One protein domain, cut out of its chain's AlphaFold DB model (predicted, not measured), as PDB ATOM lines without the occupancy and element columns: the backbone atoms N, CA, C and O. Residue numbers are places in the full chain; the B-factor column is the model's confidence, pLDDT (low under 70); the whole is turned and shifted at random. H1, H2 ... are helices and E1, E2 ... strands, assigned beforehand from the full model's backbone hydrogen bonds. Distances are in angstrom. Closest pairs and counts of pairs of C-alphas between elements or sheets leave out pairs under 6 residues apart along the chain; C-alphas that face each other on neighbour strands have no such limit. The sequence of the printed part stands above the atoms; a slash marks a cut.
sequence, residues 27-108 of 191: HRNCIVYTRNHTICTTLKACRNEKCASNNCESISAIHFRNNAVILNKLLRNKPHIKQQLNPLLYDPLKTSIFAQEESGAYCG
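Overview. This is residues 27 to 108 of the 191 residues of an uncharacterized protein of Wuchereria bancrofti (UniProt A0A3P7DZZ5). A small, twisted sheet of four short strands has the longest helix, H2, crossing over one face and the short helix H1 standing on the other, in three layers. H4 packs on H2 off the sheet, and H3 lies beyond the sheet too. The 82 printed residues run E1 E2 H1 E3 H2 H3 H4 E4; the antiparallel sheet has the order E1 E2 E4 E3, and the class is mixed. The whole is compact, with a radius of gyration of the C-alphas of 11.4 A and spans of 30 by 26 by 17 A.

Along the chain. The strands are E1, residues 30 to 34, 12.2 A long from C-alpha 30 at (304.224, 358.551, 183.035); E2, 37 to 40, 10.2 A; E3, 56 to 58; and E4, 105 to 107, ending with C-alpha 107 at (307.099, 352.606, 175.654). The helices are H1, 43 to 48; H2, 61 to 74, 19.9 A; H3, 79 to 84; and H4, 92 to 97.

Arrangement. E1 and E2 form a hairpin, with N 31 and O 39 at 2.8 A. E2 and E4 are antiparallel neighbours, with N 107 and O 38 within hydrogen-bond range at 2.8 A; E4 and E3 are antiparallel neighbours too, with N 57 and O 106 within hydrogen-bond range at 2.8 A. E2, H1 and E3 are a split strand-helix-strand unit, two strands running the same way with E4 between them, and its crossover is right-handed. H1 stands up from the sheet at a height of 7.4 A; its closest C-alpha to E4 is Leu 43, 4.9 A from that of Ala 105. On the opposite face, H2 has a height of 10.2 A and runs across the strands, at 64 degrees to E1 on the local plane. H2 touches H4, closest C-alphas Val 69 and Pro 92 at 5.5 A, at a shallow tilt of 28 degrees, opposite ways. H3 is apart from H2 and H4. Every O i to N i+4 pair is within hydrogen-bond range in H1, H2 and H4; in H3, 1 of 2.

Size, cuts and confidence. The farthest C-alphas, Asn 77 and Glu 101, are 31.5 A apart. The printed part has no cut, and no link is long. Residues 52 to 54 and 96 to 102 have pLDDT under 70.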
ATOM      1  N   HIS A  27     300.599 357.623 186.328       78.58
ATOM      2  CA  HIS A  27     301.675 357.761 187.287       78.58
ATOM      3  C   HIS A  27     302.232 359.175 187.163       78.58
ATOM      4  O   HIS A  27     302.097 359.823 186.126       78.58
ATOM      5  N   ARG A  28     302.830 359.714 188.227       84.94
ATOM      6  CA  ARG A  28     303.226 361.127 188.226       84.94
ATOM      7  C   ARG A  28     304.154 361.454 187.054       84.94
ATOM      8  O   ARG A  28     304.018 362.531 186.489       84.94
ATOM      9  N   ASN A  29     305.059 360.556 186.664       90.14
ATOM     10  CA  ASN A  29     306.019 360.813 185.589       90.14
ATOM     11  C   ASN A  29     305.730 360.062 184.287       90.14
ATOM     12  O   ASN A  29     306.498 360.234 183.339       90.14
ATOM     13  N   CYS A  30     304.632 359.306 184.212       89.51
ATOM     14  CA  CYS A  30     304.224 358.551 183.035       89.51
ATOM     15  C   CYS A  30     302.713 358.602 182.803       89.51
ATOM     16  O   CYS A  30     301.901 358.504 183.722       89.51
ATOM     17  N   ILE A  31     302.320 358.660 181.533       87.79
ATOM     18  CA  ILE A  31     300.920 358.636 181.120       87.79
ATOM     19  C   ILE A  31     300.674 357.543 180.084       87.79
ATOM     20  O   ILE A  31     301.302 357.511 179.022       87.79
ATOM     21  N   VAL A  32     299.725 356.657 180.384       83.97
ATOM     22  CA  VAL A  32     299.258 355.623 179.452       83.97
ATOM     23  C   VAL A  32     298.136 356.189 178.596       83.97
ATOM     24  O   VAL A  32     296.990 356.255 179.025       83.97
ATOM     25  N   TYR A  33     298.447 356.629 177.382       76.46
ATOM     26  CA  TYR A  33     297.456 357.298 176.531       76.46
ATOM     27  C   TYR A  33     296.668 356.325 175.634       76.46
ATOM     28  O   TYR A  33     295.572 356.661 175.189       76.46
ATOM     29  N   THR A  34     297.186 355.115 175.385       73.34
ATOM     30  CA  THR A  34     296.469 354.007 174.720       73.34
ATOM     31  C   THR A  34     296.942 352.653 175.266       73.34
ATOM     32  O   THR A  34     297.933 352.583 175.992       73.34
ATOM     33  N   ARG A  35     296.249 351.556 174.914       72.26
ATOM     34  CA  ARG A  35     296.627 350.192 175.326       72.26
ATOM     35  C   ARG A  35     298.089 349.913 174.959       72.26
ATOM     36  O   ARG A  35     298.421 349.963 173.779       72.26
ATOM     37  N   ASN A  36     298.911 349.600 175.960       74.21
ATOM     38  CA  ASN A  36     300.341 349.294 175.834       74.21
ATOM     39  C   ASN A  36     301.212 350.438 175.284       74.21
ATOM     40  O   ASN A  36     302.287 350.158 174.767       74.21
ATOM     41  N   HIS A  37     300.775 351.698 175.369       81.23
ATOM     42  CA  HIS A  37     301.635 352.820 174.996       81.23
ATOM     43  C   HIS A  37     301.697 353.858 176.103       81.23
ATOM     44  O   HIS A  37     300.673 354.383 176.551       81.23
ATOM     45  N   THR A  38     302.923 354.166 176.509       87.48
ATOM     46  CA  THR A  38     303.197 355.057 177.634       87.48
ATOM     47  C   THR A  38     304.207 356.112 177.229       87.48
ATOM     48  O   THR A  38     305.192 355.795 176.572       87.48
ATOM     49  N   ILE A  39     303.977 357.360 177.627       89.20
ATOM     50  CA  ILE A  39     304.973 358.432 177.523       89.20
ATOM     51  C   ILE A  39     305.408 358.800 178.931       89.20
ATOM     52  O   ILE A  39     304.557 358.972 179.803       89.20
ATOM     53  N   CYS A  40     306.711 358.948 179.138       90.05
ATOM     54  CA  CYS A  40     307.289 359.334 180.413       90.05
ATOM     55  C   CYS A  40     308.303 360.461 180.266       90.05
ATOM     56  O   CYS A  40     308.873 360.675 179.197       90.05
ATOM     57  N   THR A  41     308.569 361.155 181.369       89.86
ATOM     58  CA  THR A  41     309.522 362.277 181.399       89.86
ATOM     59  C   THR A  41     310.984 361.861 181.272       89.86
ATOM     60  O   THR A  41     311.815 362.704 180.970       89.86
ATOM     61  N   THR A  42     311.319 360.594 181.528       89.16
ATOM     62  CA  THR A  42     312.662 360.012 181.354       89.16
ATOM     63  C   THR A  42     312.541 358.511 181.117       89.16
ATOM     64  O   THR A  42     311.534 357.899 181.499       89.16
ATOM     65  N   LEU A  43     313.588 357.886 180.574       87.42
ATOM     66  CA  LEU A  43     313.622 356.429 180.419       87.42
ATOM     67  C   LEU A  43     313.645 355.725 181.784       87.42
ATOM     68  O   LEU A  43     313.037 354.669 181.977       87.42
ATOM     69  N   LYS A  44     314.295 356.347 182.771       87.65
ATOM     70  CA  LYS A  44     314.285 355.888 184.165       87.65
ATOM     71  C   LYS A  44     312.873 355.880 184.762       87.65
ATOM     72  O   LYS A  44     312.526 354.922 185.451       87.65
ATOM     73  N   ALA A  45     312.053 356.896 184.486       88.09
ATOM     74  CA  ALA A  45     310.663 356.937 184.941       88.09
ATOM     75  C   ALA A  45     309.840 355.777 184.361       88.09
ATOM     76  O   ALA A  45     309.188 355.080 185.136       88.09
ATOM     77  N   CYS A  46     309.967 355.486 183.057       86.37
ATOM     78  CA  CYS A  46     309.321 354.321 182.431       86.37
ATOM     79  C   CYS A  46     309.623 353.012 183.176       86.37
ATOM     80  O   CYS A  46     308.733 352.194 183.417       86.37
ATOM     81  N   ARG A  47     310.903 352.810 183.516       83.84
ATOM     82  CA  ARG A  47     311.391 351.596 184.186       83.84
ATOM     83  C   ARG A  47     310.877 351.510 185.624       83.84
ATOM     84  O   ARG A  47     310.394 350.458 186.035       83.84
ATOM     85  N   ASN A  48     310.942 352.614 186.368       84.48
ATOM     86  CA  ASN A  48     310.520 352.675 187.770       84.48
ATOM     87  C   ASN A  48     309.008 352.505 187.939       84.48
ATOM     88  O   ASN A  48     308.561 351.815 188.852       84.48
ATOM     89  N   GLU A  49     308.225 353.116 187.052       81.45
ATOM     90  CA  GLU A  49     306.760 353.054 187.073       81.45
ATOM     91  C   GLU A  49     306.233 351.774 186.390       81.45
ATOM     92  O   GLU A  49     305.027 351.596 186.248       81.45
ATOM     93  N   LYS A  50     307.133 350.841 186.024       71.41
ATOM     94  CA  LYS A  50     306.835 349.512 185.464       71.41
ATOM     95  C   LYS A  50     305.835 349.570 184.305       71.41
ATOM     96  O   LYS A  50     304.925 348.745 184.233       71.41
ATOM     97  N   CYS A  51     306.011 350.506 183.372       71.16
ATOM     98  CA  CYS A  51     305.096 350.733 182.243       71.16
ATOM     99  C   CYS A  51     305.150 349.633 181.152       71.16
ATOM    100  O   CYS A  51     304.962 349.942 179.978       71.16
ATOM    101  N   ALA A  52     305.413 348.378 181.554       55.74
ATOM    102  CA  ALA A  52     305.979 347.188 180.894       55.74
ATOM    103  C   ALA A  52     305.365 346.711 179.560       55.74
ATOM    104  O   ALA A  52     305.264 345.520 179.283       55.74
ATOM    105  N   SER A  53     305.033 347.631 178.669       63.74
ATOM    106  CA  SER A  53     304.876 347.392 177.239       63.74
ATOM    107  C   SER A  53     306.266 347.270 176.604       63.74
ATOM    108  O   SER A  53     306.673 348.124 175.837       63.74
ATOM    109  N   ASN A  54     307.003 346.242 177.040       59.34
ATOM    110  CA  ASN A  54     308.324 345.689 176.688       59.34
ATOM    111  C   ASN A  54     309.457 346.544 176.079       59.34
ATOM    112  O   ASN A  54     310.603 346.246 176.387       59.34
ATOM    113  N   ASN A  55     309.223 347.601 175.311       76.85
ATOM    114  CA  ASN A  55     310.273 348.382 174.666       76.85
ATOM    115  C   ASN A  55     310.083 349.859 174.985       76.85
ATOM    116  O   ASN A  55     309.334 350.552 174.302       76.85
ATOM    117  N   CYS A  56     310.739 350.314 176.054       85.45
ATOM    118  CA  CYS A  56     310.855 351.734 176.347       85.45
ATOM    119  C   CYS A  56     312.153 352.274 175.748       85.45
ATOM    120  O   CYS A  56     313.229 351.765 176.069       85.45
ATOM    121  N   GLU A  57     312.056 353.317 174.937       87.04
ATOM    122  CA  GLU A  57     313.181 354.000 174.304       87.04
ATOM    123  C   GLU A  57     313.147 355.498 174.612       87.04
ATOM    124  O   GLU A  57     312.083 356.078 174.855       87.04
ATOM    125  N   SER A  58     314.318 356.132 174.654       87.26
ATOM    126  CA  SER A  58     314.393 357.588 174.717       87.26
ATOM    127  C   SER A  58     313.959 358.179 173.377       87.26
ATOM    128  O   SER A  58     314.241 357.633 172.314       87.26
ATOM    129  N   ILE A  59     313.273 359.315 173.427       84.78
ATOM    130  CA  ILE A  59     312.854 360.061 172.234       84.78
ATOM    131  C   ILE A  59     313.506 361.435 172.238       84.78
ATOM    132  O   ILE A  59     313.849 361.939 173.303       84.78
ATOM    133  N   SER A  60     313.672 362.057 171.069       81.08
ATOM    134  CA  SER A  60     314.281 363.390 170.954       81.08
ATOM    135  C   SER A  60     313.452 364.477 171.657       81.08
ATOM    136  O   SER A  60     312.238 364.343 171.829       81.08
ATOM    137  N   ALA A  61     314.090 365.594 172.029       79.99
ATOM    138  CA  ALA A  61     313.423 366.725 172.695       79.99
ATOM    139  C   ALA A  61     312.259 367.278 171.869       79.99
ATOM    140  O   ALA A  61     311.186 367.572 172.395       79.99
ATOM    141  N   ILE A  62     312.463 367.354 170.555       79.13
ATOM    142  CA  ILE A  62     311.463 367.801 169.585       79.13
ATOM    143  C   ILE A  62     310.240 366.884 169.623       79.13
ATOM    144  O   ILE A  62     309.101 367.342 169.720       79.13
ATOM    145  N   HIS A  63     310.476 365.576 169.594       82.48
ATOM    146  CA  HIS A  63     309.421 364.584 169.620       82.48
ATOM    147  C   HIS A  63     308.663 364.638 170.962       82.48
ATOM    148  O   HIS A  63     307.432 364.732 170.972       82.48
ATOM    149  N   PHE A  64     309.364 364.674 172.097       86.17
ATOM    150  CA  PHE A  64     308.720 364.788 173.407       86.17
ATOM    151  C   PHE A  64     307.885 366.071 173.549       86.17
ATOM    152  O   PHE A  64     306.739 366.011 173.998       86.17
ATOM    153  N   ARG A  65     308.387 367.210 173.055       83.47
ATOM    154  CA  ARG A  65     307.627 368.468 172.978       83.47
ATOM    155  C   ARG A  65     306.348 368.317 172.154       83.47
ATOM    156  O   ARG A  65     305.283 368.753 172.596       83.47
ATOM    157  N   ASN A  66     306.416 367.674 170.989       85.04
ATOM    158  CA  ASN A  66     305.237 367.426 170.157       85.04
ATOM    159  C   ASN A  66     304.210 366.528 170.870       85.04
ATOM    160  O   ASN A  66     303.013 366.829 170.841       85.04
ATOM    161  N   ASN A  67     304.663 365.491 171.582       86.62
ATOM    162  CA  ASN A  67     303.798 364.669 172.431       86.62
ATOM    163  C   ASN A  67     303.110 365.507 173.518       86.62
ATOM    164  O   ASN A  67     301.897 365.386 173.691       86.62
ATOM    165  N   ALA A  68     303.839 366.399 174.197       88.13
ATOM    166  CA  ALA A  68     303.274 367.267 175.229       88.13
ATOM    167  C   ALA A  68     302.173 368.188 174.679       88.13
ATOM    168  O   ALA A  68     301.130 368.347 175.315       88.13
ATOM    169  N   VAL A  69     302.338 368.742 173.470       86.34
ATOM    170  CA  VAL A  69     301.295 369.543 172.793       86.34
ATOM    171  C   VAL A  69     300.025 368.719 172.552       86.34
ATOM    172  O   VAL A  69     298.919 369.187 172.840       86.34
ATOM    173  N   ILE A  70     300.164 367.486 172.059       85.08
ATOM    174  CA  ILE A  70     299.016 366.610 171.783       85.08
ATOM    175  C   ILE A  70     298.338 366.186 173.086       85.08
ATOM    176  O   ILE A  70     297.113 366.282 173.202       85.08
ATOM    177  N   LEU A  71     299.114 365.780 174.091       87.82
ATOM    178  CA  LEU A  71     298.597 365.415 175.408       87.82
ATOM    179  C   LEU A  71     297.890 366.597 176.079       87.82
ATOM    180  O   LEU A  71     296.811 366.413 176.642       87.82
ATOM    181  N   ASN A  72     298.400 367.827 175.945       88.26
ATOM    182  CA  ASN A  72     297.722 369.030 176.437       88.26
ATOM    183  C   ASN A  72     296.293 369.152 175.899       88.26
ATOM    184  O   ASN A  72     295.363 369.476 176.650       88.26
ATOM    185  N   LYS A  73     296.140 368.896 174.591       84.14
ATOM    186  CA  LYS A  73     294.870 368.950 173.860       84.14
ATOM    187  C   LYS A  73     293.946 367.810 174.279       84.14
ATOM    188  O   LYS A  73     292.792 368.075 174.605       84.14
ATOM    189  N   LEU A  74     294.450 366.576 174.341       82.77
ATOM    190  CA  LEU A  74     293.678 365.406 174.786       82.77
ATOM    191  C   LEU A  74     293.187 365.546 176.233       82.77
ATOM    192  O   LEU A  74     292.088 365.110 176.577       82.77
ATOM    193  N   LEU A  75     293.981 366.197 177.080       87.45
ATOM    194  CA  LEU A  75     293.661 366.448 178.481       87.45
ATOM    195  C   LEU A  75     292.968 367.800 178.710       87.45
ATOM    196  O   LEU A  75     292.797 368.190 179.867       87.45
ATOM    197  N   ARG A  76     292.570 368.540 177.659       85.47
ATOM    198  CA  ARG A  76     291.990 369.897 177.778       85.47
ATOM    199  C   ARG A  76     290.837 369.943 178.783       85.47
ATOM    200  O   ARG A  76     290.834 370.803 179.653       85.47
ATOM    201  N   ASN A  77     289.931 368.972 178.709       87.70
ATOM    202  CA  ASN A  77     288.748 368.890 179.572       87.70
ATOM    203  C   ASN A  77     288.954 367.956 180.780       87.70
ATOM    204  O   ASN A  77     287.986 367.498 181.381       87.70
ATOM    205  N   LYS A  78     290.208 367.631 181.129       89.49
ATOM    206  CA  LYS A  78     290.560 366.705 182.220       89.49
ATOM    207  C   LYS A  78     291.545 367.344 183.217       89.49
ATOM    208  O   LYS A  78     292.661 366.847 183.383       89.49
ATOM    209  N   PRO A  79     291.169 368.448 183.895       89.17
ATOM    210  CA  PRO A  79     292.073 369.175 184.794       89.17
ATOM    211  C   PRO A  79     292.554 368.333 185.984       89.17
ATOM    212  O   PRO A  79     293.712 368.441 186.372       89.17
ATOM    213  N   HIS A  80     291.708 367.443 186.512       90.19
ATOM    214  CA  HIS A  80     292.066 366.524 187.599       90.19
ATOM    215  C   HIS A  80     293.220 365.580 187.213       90.19
ATOM    216  O   HIS A  80     294.096 365.317 188.031       90.19
ATOM    217  N   ILE A  81     293.277 365.132 185.952       88.59
ATOM    218  CA  ILE A  81     294.394 364.326 185.434       88.59
ATOM    219  C   ILE A  81     295.667 365.170 185.354       88.59
ATOM    220  O   ILE A  81     296.725 364.740 185.806       88.59
ATOM    221  N   LYS A  82     295.570 366.399 184.827       90.34
ATOM    222  CA  LYS A  82     296.716 367.322 184.734       90.34
ATOM    223  C   LYS A  82     297.342 367.613 186.102       90.34
ATOM    224  O   LYS A  82     298.559 367.671 186.196       90.34
ATOM    225  N   GLN A  83     296.536 367.740 187.157       88.90
ATOM    226  CA  GLN A  83     297.020 367.976 188.526       88.90
ATOM    227  C   GLN A  83     297.854 366.818 189.097       88.90
ATOM    228  O   GLN A  83     298.710 367.049 189.949       88.90
ATOM    229  N   GLN A  84     297.617 365.584 188.646       89.63
ATOM    230  CA  GLN A  84     298.338 364.392 189.111       89.63
ATOM    231  C   GLN A  84     299.612 364.115 188.302       89.63
ATOM    232  O   GLN A  84     300.510 363.414 188.773       89.63
ATOM    233  N   LEU A  85     299.689 364.656 187.087       90.31
ATOM    234  CA  LEU A  85     300.786 364.440 186.156       90.31
ATOM    235  C   LEU A  85     301.896 365.472 186.331       90.31
ATOM    236  O   LEU A  85     301.670 366.638 186.654       90.31
ATOM    237  N   ASN A  86     303.119 365.055 186.028       90.12
ATOM    238  CA  ASN A  86     304.229 365.961 185.824       90.12
ATOM    239  C   ASN A  86     303.876 366.905 184.660       90.12
ATOM    240  O   ASN A  86     303.577 366.423 183.562       90.12
ATOM    241  N   PRO A  87     303.926 368.235 184.865       90.04
ATOM    242  CA  PRO A  87     303.597 369.196 183.824       90.04
ATOM    243  C   PRO A  87     304.389 369.020 182.527       90.04
ATOM    244  O   PRO A  87     303.857 369.331 181.471       90.04
ATOM    245  N   LEU A  88     305.602 368.460 182.563       89.68
ATOM    246  CA  LEU A  88     306.388 368.162 181.356       89.68
ATOM    247  C   LEU A  88     305.662 367.243 180.360       89.68
ATOM    248  O   LEU A  88     305.958 367.266 179.177       89.68
ATOM    249  N   LEU A  89     304.696 366.440 180.811       90.28
ATOM    250  CA  LEU A  89     303.947 365.544 179.928       90.28
ATOM    251  C   LEU A  89     302.847 366.253 179.131       90.28
ATOM    252  O   LEU A  89     302.344 365.682 178.169       90.28
ATOM    253  N   TYR A  90     302.411 367.449 179.533       88.95
ATOM    254  CA  TYR A  90     301.264 368.113 178.901       88.95
ATOM    255  C   TYR A  90     301.408 369.629 178.752       88.95
ATOM    256  O   TYR A  90     300.533 370.252 178.164       88.95
ATOM    257  N   ASP A  91     302.438 370.255 179.309       87.58
ATOM    258  CA  ASP A  91     302.677 371.693 179.243       87.58
ATOM    259  C   ASP A  91     303.843 371.957 178.272       87.58
ATOM    260  O   ASP A  91     305.014 371.763 178.630       87.58
ATOM    261  N   PRO A  92     303.555 372.384 177.026       78.94
ATOM    262  CA  PRO A  92     304.585 372.606 176.016       78.94
ATOM    263  C   PRO A  92     305.579 373.696 176.409       78.94
ATOM    264  O   PRO A  92     306.741 373.625 176.008       78.94
ATOM    265  N   LEU A  93     305.147 374.690 177.195       79.38
ATOM    266  CA  LEU A  93     306.022 375.769 177.636       79.38
ATOM    267  C   LEU A  93     307.061 375.222 178.609       79.38
ATOM    268  O   LEU A  93     308.255 375.424 178.401       79.38
ATOM    269  N   LYS A  94     306.615 374.456 179.612       82.46
ATOM    270  CA  LYS A  94     307.526 373.795 180.554       82.46
ATOM    271  C   LYS A  94     308.454 372.815 179.860       82.46
ATOM    272  O   LYS A  94     309.620 372.777 180.207       82.46
ATOM    273  N   THR A  95     307.962 372.081 178.867       74.84
ATOM    274  CA  THR A  95     308.789 371.148 178.087       74.84
ATOM    275  C   THR A  95     309.867 371.875 177.278       74.84
ATOM    276  O   THR A  95     310.987 371.393 177.182       74.84
ATOM    277  N   SER A  96     309.555 373.053 176.727       64.61
ATOM    278  CA  SER A  96     310.485 373.816 175.881       64.61
ATOM    279  C   SER A  96     311.626 374.468 176.666       64.61
ATOM    280  O   SER A  96     312.717 374.621 176.132       64.61
ATOM    281  N   ILE A  97     311.383 374.859 177.921       55.74
ATOM    282  CA  ILE A  97     312.411 375.444 178.803       55.74
ATOM    283  C   ILE A  97     313.228 374.386 179.555       55.74
ATOM    284  O   ILE A  97     314.189 374.730 180.242       55.74
ATOM    285  N   PHE A  98     312.832 373.112 179.493       63.15
ATOM    286  CA  PHE A  98     313.455 372.064 180.287       63.15
ATOM    287  C   PHE A  98     314.686 371.505 179.573       63.15
ATOM    288  O   PHE A  98     314.581 370.748 178.613       63.15
ATOM    289  N   ALA A  99     315.867 371.870 180.066       59.45
ATOM    290  CA  ALA A  99     317.127 371.265 179.657       59.45
ATOM    291  C   ALA A  99     317.335 369.951 180.430       59.45
ATOM    292  O   ALA A  99     317.933 369.943 181.503       59.45
ATOM    293  N   GLN A 100     316.791 368.841 179.934       61.05
ATOM    294  CA  GLN A 100     317.160 367.509 180.429       61.05
ATOM    295  C   GLN A 100     318.308 366.916 179.615       61.05
ATOM    296  O   GLN A 100     318.409 367.158 178.416       61.05
ATOM    297  N   GLU A 101     319.112 366.070 180.265       60.76
ATOM    298  CA  GLU A 101     320.035 365.152 179.581       60.76
ATOM    299  C   GLU A 101     319.271 364.141 178.710       60.76
ATOM    300  O   GLU A 101     319.690 363.828 177.600       60.76
ATOM    301  N   GLU A 102     318.117 363.667 179.194       64.43
ATOM    302  CA  GLU A 102     317.196 362.798 178.460       64.43
ATOM    303  C   GLU A 102     315.892 363.534 178.167       64.43
ATOM    304  O   GLU A 102     315.148 363.893 179.076       64.43
ATOM    305  N   SER A 103     315.568 363.693 176.891       71.91
ATOM    306  CA  SER A 103     314.418 364.468 176.431       71.91
ATOM    307  C   SER A 103     313.040 363.891 176.750       71.91
ATOM    308  O   SER A 103     312.052 364.546 176.458       71.91
ATOM    309  N   GLY A 104     312.956 362.683 177.304       87.09
ATOM    310  CA  GLY A 104     311.717 361.936 177.505       87.09
ATOM    311  C   GLY A 104     311.834 360.514 176.969       87.09
ATOM    312  O   GLY A 104     312.806 360.162 176.298       87.09
ATOM    313  N   ALA A 105     310.844 359.679 177.270       88.72
ATOM    314  CA  ALA A 105     310.831 358.296 176.819       88.72
ATOM    315  C   ALA A 105     309.435 357.811 176.445       88.72
ATOM    316  O   ALA A 105     308.413 358.298 176.943       88.72
ATOM    317  N   TYR A 106     309.417 356.830 175.557       88.08
ATOM    318  CA  TYR A 106     308.228 356.215 175.009       88.08
ATOM    319  C   TYR A 106     308.307 354.700 175.158       88.08
ATOM    320  O   TYR A 106     309.339 354.123 174.844       88.08
ATOM    321  N   CYS A 107     307.228 354.060 175.609       86.70
ATOM    322  CA  CYS A 107     307.099 352.606 175.654       86.70
ATOM    323  C   CYS A 107     306.008 352.125 174.701       86.70
ATOM    324  O   CYS A 107     304.894 352.659 174.747       86.70
ATOM    325  N   GLY A 108     306.311 351.097 173.906       80.84
ATOM    326  CA  GLY A 108     305.371 350.399 173.027       80.84
ATOM    327  C   GLY A 108     305.885 350.257 171.591       80.84
ATOM    328  O   GLY A 108     306.975 350.705 171.262       80.84
TER     329      GLY A 108